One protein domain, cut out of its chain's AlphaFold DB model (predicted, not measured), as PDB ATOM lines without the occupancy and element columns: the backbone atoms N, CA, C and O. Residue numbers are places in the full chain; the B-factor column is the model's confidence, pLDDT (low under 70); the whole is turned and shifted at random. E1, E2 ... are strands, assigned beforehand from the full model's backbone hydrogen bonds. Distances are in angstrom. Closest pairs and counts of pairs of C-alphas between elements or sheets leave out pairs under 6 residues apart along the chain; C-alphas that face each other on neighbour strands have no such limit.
ATOM      1  N   LYS A   2     -17.239  -6.072  42.043       72.81
ATOM      2  CA  LYS A   2     -15.941  -6.528  41.518       72.81
ATOM      3  C   LYS A   2     -14.927  -5.407  41.713       72.81
ATOM      4  O   LYS A   2     -15.157  -4.307  41.223       72.81
ATOM      5  N   GLN A   3     -13.844  -5.690  42.427       79.56
ATOM      6  CA  GLN A   3     -12.750  -4.752  42.658       79.56
ATOM      7  C   GLN A   3     -11.527  -5.210  41.865       79.56
ATOM      8  O   GLN A   3     -11.199  -6.396  41.856       79.56
ATOM      9  N   PHE A   4     -10.860  -4.268  41.203       79.88
ATOM     10  CA  PHE A   4      -9.622  -4.515  40.476       79.88
ATOM     11  C   PHE A   4      -8.539  -3.600  41.038       79.88
ATOM     12  O   PHE A   4      -8.731  -2.390  41.102       79.88
ATOM     13  N   ILE A   5      -7.402  -4.173  41.428       84.56
ATOM     14  CA  ILE A   5      -6.211  -3.412  41.813       84.56
ATOM     15  C   ILE A   5      -5.205  -3.579  40.680       84.56
ATOM     16  O   ILE A   5      -4.783  -4.694  40.380       84.56
ATOM     17  N   ILE A   6      -4.866  -2.474  40.015       82.38
ATOM     18  CA  ILE A   6      -3.937  -2.467  38.884       82.38
ATOM     19  C   ILE A   6      -2.761  -1.571  39.240       82.38
ATOM     20  O   ILE A   6      -2.896  -0.351  39.297       82.38
ATOM     21  N   THR A   7      -1.593  -2.179  39.411       86.56
ATOM     22  CA  THR A   7      -0.332  -1.445  39.492       86.56
ATOM     23  C   THR A   7       0.197  -1.258  38.082       86.56
ATOM     24  O   THR A   7       0.523  -2.224  37.391       86.56
ATOM     25  N   LYS A   8       0.261  -0.011  37.622       83.81
ATOM     26  CA  LYS A   8       0.779   0.310  36.295       83.81
ATOM     27  C   LYS A   8       1.500   1.645  36.329       83.81
ATOM     28  O   LYS A   8       1.056   2.571  37.000       83.81
ATOM     29  N   LYS A   9       2.581   1.754  35.557       86.62
ATOM     30  CA  LYS A   9       3.219   3.046  35.297       86.62
ATOM     31  C   LYS A   9       2.307   3.897  34.411       86.62
ATOM     32  O   LYS A   9       1.647   3.380  33.504       86.62
ATOM     33  N   ILE A  10       2.268   5.194  34.695       89.88
ATOM     34  CA  ILE A  10       1.515   6.162  33.899       89.88
ATOM     35  C   ILE A  10       2.161   6.260  32.516       89.88
ATOM     36  O   ILE A  10       3.376   6.410  32.397       89.88
ATOM     37  N   ALA A  11       1.351   6.132  31.467       92.88
ATOM     38  CA  ALA A  11       1.827   6.259  30.097       92.88
ATOM     39  C   ALA A  11       1.858   7.737  29.681       92.88
ATOM     40  O   ALA A  11       1.156   8.576  30.245       92.88
ATOM     41  N   LYS A  12       2.652   8.059  28.658       95.75
ATOM     42  CA  LYS A  12       2.727   9.398  28.067       95.75
ATOM     43  C   LYS A  12       2.119   9.376  26.669       95.75
ATOM     44  O   LYS A  12       2.498   8.543  25.851       95.75
ATOM     45  N   HIS A  13       1.212  10.304  26.389       93.50
ATOM     46  CA  HIS A  13       0.683  10.546  25.050       93.50
ATOM     47  C   HIS A  13       0.845  12.028  24.707       93.50
ATOM     48  O   HIS A  13       0.178  12.902  25.263       93.50
ATOM     49  N   GLY A  14       1.810  12.325  23.834       93.69
ATOM     50  CA  GLY A  14       2.230  13.697  23.556       93.69
ATOM     51  C   GLY A  14       2.749  14.397  24.817       93.69
ATOM     52  O   GLY A  14       3.697  13.933  25.453       93.69
ATOM     53  N   ARG A  15       2.126  15.524  25.181       95.06
ATOM     54  CA  ARG A  15       2.421  16.279  26.414       95.06
ATOM     55  C   ARG A  15       1.579  15.843  27.618       95.06
ATOM     56  O   ARG A  15       1.766  16.385  28.699       95.06
ATOM     57  N   GLN A  16       0.662  14.894  27.441       94.06
ATOM     58  CA  GLN A  16      -0.272  14.470  28.479       94.06
ATOM     59  C   GLN A  16       0.166  13.147  29.113       94.06
ATOM     60  O   GLN A  16       0.682  12.249  28.440       94.06
ATOM     61  N   ALA A  17      -0.068  13.030  30.415       92.06
ATOM     62  CA  ALA A  17       0.027  11.781  31.152       92.06
ATOM     63  C   ALA A  17      -1.333  11.071  31.096       92.06
ATOM     64  O   ALA A  17      -2.361  11.697  31.345       92.06
ATOM     65  N   ILE A  18      -1.353   9.784  30.744       92.50
ATOM     66  CA  ILE A  18      -2.586   9.015  30.551       92.50
ATOM     67  C   ILE A  18      -2.552   7.680  31.302       92.50
ATOM     68  O   ILE A  18      -1.544   6.966  31.325       92.50
ATOM     69  N   LEU A  19      -3.695   7.306  31.880       89.00
ATOM     70  CA  LEU A  19      -3.921   5.973  32.431       89.00
ATOM     71  C   LEU A  19      -4.608   5.107  31.371       89.00
ATOM     72  O   LEU A  19      -5.789   5.267  31.075       89.00
ATOM     73  N   VAL A  20      -3.861   4.183  30.768       89.38
ATOM     74  CA  VAL A  20      -4.402   3.317  29.709       89.38
ATOM     75  C   VAL A  20      -5.211   2.175  30.317       89.38
ATOM     76  O   VAL A  20      -4.636   1.318  30.999       89.38
ATOM     77  N   ILE A  21      -6.503   2.127  29.985       88.38
ATOM     78  CA  ILE A  21      -7.435   1.061  30.369       88.38
ATOM     79  C   ILE A  21      -6.947  -0.297  29.825       88.38
ATOM     80  O   ILE A  21      -6.832  -0.467  28.608       88.38
ATOM     81  N   PRO A  22      -6.656  -1.291  30.686       87.44
ATOM     82  CA  PRO A  22      -6.287  -2.632  30.237       87.44
ATOM     83  C   PRO A  22      -7.447  -3.363  29.549       87.44
ATOM     84  O   PRO A  22      -8.599  -3.240  29.964       87.44
ATOM     85  N   LYS A  23      -7.137  -4.219  28.561       89.44
ATOM     86  CA  LYS A  23      -8.141  -4.997  27.802       89.44
ATOM     87  C   LYS A  23      -9.106  -5.792  28.690       89.44
ATOM     88  O   LYS A  23     -10.286  -5.882  28.368       89.44
ATOM     89  N   ILE A  24      -8.635  -6.328  29.818       86.94
ATOM     90  CA  ILE A  24      -9.479  -7.092  30.752       86.94
ATOM     91  C   ILE A  24     -10.634  -6.258  31.328       86.94
ATOM     92  O   ILE A  24     -11.700  -6.798  31.613       86.94
ATOM     93  N   LEU A  25     -10.456  -4.938  31.440       88.12
ATOM     94  CA  LEU A  25     -11.479  -4.020  31.933       88.12
ATOM     95  C   LEU A  25     -12.345  -3.426  30.824       88.12
ATOM     96  O   LEU A  25     -13.371  -2.833  31.128       88.12
ATOM     97  N   GLN A  26     -11.996  -3.612  29.551       86.06
ATOM     98  CA  GLN A  26     -12.670  -2.964  28.422       86.06
ATOM     99  C   GLN A  26     -14.170  -3.298  28.337       86.06
ATOM    100  O   GLN A  26     -14.971  -2.472  27.916       86.06
ATOM    101  N   LYS A  27     -14.572  -4.503  28.767       86.62
ATOM    102  CA  LYS A  27     -15.992  -4.893  28.814       86.62
ATOM    103  C   LYS A  27     -16.767  -4.211  29.945       86.62
ATOM    104  O   LYS A  27     -17.979  -4.062  29.819       86.62
ATOM    105  N   ALA A  28     -16.084  -3.862  31.036       85.00
ATOM    106  CA  ALA A  28     -16.671  -3.243  32.221       85.00
ATOM    107  C   ALA A  28     -16.620  -1.708  32.162       85.00
ATOM    108  O   ALA A  28     -17.541  -1.061  32.632       85.00
ATOM    109  N   LEU A  29     -15.572  -1.141  31.561       87.69
ATOM    110  CA  LEU A  29     -15.357   0.294  31.385       87.69
ATOM    111  C   LEU A  29     -15.826   0.733  29.995       87.69
ATOM    112  O   LEU A  29     -15.017   1.020  29.111       87.69
ATOM    113  N   LYS A  30     -17.144   0.728  29.791       88.81
ATOM    114  CA  LYS A  30     -17.769   1.259  28.571       88.81
ATOM    115  C   LYS A  30     -17.946   2.782  28.684       88.81
ATOM    116  O   LYS A  30     -17.941   3.290  29.809       88.81
ATOM    117  N   PRO A  31     -18.138   3.509  27.566       89.75
ATOM    118  CA  PRO A  31     -18.604   4.894  27.623       89.75
ATOM    119  C   PRO A  31     -19.800   5.033  28.578       89.75
ATOM    120  O   PRO A  31     -20.594   4.099  28.697       89.75
ATOM    121  N   ASP A  32     -19.863   6.149  29.305       88.12
ATOM    122  CA  ASP A  32     -20.895   6.471  30.308       88.12
ATOM    123  C   ASP A  32     -20.954   5.560  31.549       88.12
ATOM    124  O   ASP A  32     -21.847   5.690  32.387       88.12
ATOM    125  N   THR A  33     -19.983   4.659  31.731       90.25
ATOM    126  CA  THR A  33     -19.893   3.871  32.967       90.25
ATOM    127  C   THR A  33     -19.371   4.748  34.104       90.25
ATOM    128  O   THR A  33     -18.232   5.214  34.058       90.25
ATOM    129  N   LEU A  34     -20.168   4.918  35.159       89.25
ATOM    130  CA  LEU A  34     -19.714   5.560  36.390       89.25
ATOM    131  C   LEU A  34     -18.812   4.602  37.175       89.25
ATOM    132  O   LEU A  34     -19.235   3.506  37.547       89.25
ATOM    133  N   VAL A  35     -17.577   5.024  37.443       87.19
ATOM    134  CA  VAL A  35     -16.611   4.253  38.231       87.19
ATOM    135  C   VAL A  35     -15.900   5.126  39.250       87.19
ATOM    136  O   VAL A  35     -15.613   6.292  38.996       87.19
ATOM    137  N   GLU A  36     -15.582   4.536  40.396       85.56
ATOM    138  CA  GLU A  36     -14.684   5.134  41.378       85.56
ATOM    139  C   GLU A  36     -13.236   4.764  41.033       85.56
ATOM    140  O   GLU A  36     -12.925   3.595  40.782       85.56
ATOM    141  N   VAL A  37     -12.342   5.755  41.023       84.94
ATOM    142  CA  VAL A  37     -10.912   5.555  40.766       84.94
ATOM    143  C   VAL A  37     -10.133   5.956  42.011       84.94
ATOM    144  O   VAL A  37     -10.101   7.127  42.378       84.94
ATOM    145  N   GLN A  38      -9.463   4.990  42.638       87.00
ATOM    146  CA  GLN A  38      -8.546   5.239  43.750       87.00
ATOM    147  C   GLN A  38      -7.103   5.161  43.247       87.00
ATOM    148  O   GLN A  38      -6.674   4.126  42.735       87.00
ATOM    149  N   ILE A  39      -6.347   6.254  43.379       84.44
ATOM    150  CA  ILE A  39      -4.951   6.342  42.932       84.44
ATOM    151  C   ILE A  39      -4.047   6.464  44.155       84.44
ATOM    152  O   ILE A  39      -4.184   7.394  44.945       84.44
ATOM    153  N   LYS A  40      -3.083   5.548  44.276       89.44
ATOM    154  CA  LYS A  40      -1.998   5.623  45.255       89.44
ATOM    155  C   LYS A  40      -0.676   5.751  44.505       89.44
ATOM    156  O   LYS A  40      -0.286   4.825  43.797       89.44
ATOM    157  N   VAL A  41      -0.014   6.900  44.632       87.25
ATOM    158  CA  VAL A  41       1.330   7.101  44.071       87.25
ATOM    159  C   VAL A  41       2.309   6.274  44.901       87.25
ATOM    160  O   VAL A  41       2.311   6.362  46.127       87.25
ATOM    161  N   LEU A  42       3.081   5.422  44.229       87.50
ATOM    162  CA  LEU A  42       4.121   4.601  44.843       87.50
ATOM    163  C   LEU A  42       5.476   5.215  44.495       87.50
ATOM    164  O   LEU A  42       5.707   5.562  43.337       87.50
ATOM    165  N   GLU A  43       6.351   5.340  45.483       88.25
ATOM    166  CA  GLU A  43       7.744   5.719  45.262       88.25
ATOM    167  C   GLU A  43       8.511   4.476  44.779       88.25
ATOM    168  O   GLU A  43       8.514   3.446  45.459       88.25
ATOM    169  N   ASP A  44       9.104   4.545  43.581       71.12
ATOM    170  CA  ASP A  44      10.091   3.550  43.134       71.12
ATOM    171  C   ASP A  44      11.379   3.842  43.927       71.12
ATOM    172  O   ASP A  44      11.870   4.973  43.896       71.12
ATOM    173  N   LYS A  45      11.868   2.853  44.687       50.88
ATOM    174  CA  LYS A  45      13.159   2.924  45.393       50.88
ATOM    175  C   LYS A  45      14.331   2.967  44.419       50.88
ATOM    176  O   LYS A  45      14.265   2.243  43.400       50.88
TER     177      LYS A  45
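Overview. This is residues 2 to 45 of the 45 residues of an uncharacterized protein of Candidatus Woesearchaeota archaeon (UniProt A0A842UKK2). There is little regular structure here: a loose, open loop of chain with one tiny hairpin, E1 and E2, after which residues 19 to 45 run away from it, fold back and trail off to Lys 45. Residues 30 to 37 stand free. The printed part has 44 residues with no named helix and two antiparallel strands, E1 then E2; the class is all strand, though these hold only 6 residues. The radius of gyration of the C-alphas is 12.2 A, and the spans are 33 by 26 by 17 A.

Along the chain. From Lys 2, go to C-alpha 11 at (1.827, 6.259, 30.097), where E1, residues 11 to 13, begins; it is 6.7 A long. E2, residues 16 to 18, covers 6.3 A and ends at (-2.586, 9.015, 30.551).

Arrangement. A tight link joins this hairpin, whose directions differ by 138 degrees. Look for N 13 and O 16, 2.9 A apart, within hydrogen-bond range.

Size, cuts and confidence. The farthest C-alphas, Asp 32 and Lys 45, are 37.4 A apart. The printed part has no cut; only residue 45 has pLDDT under 70.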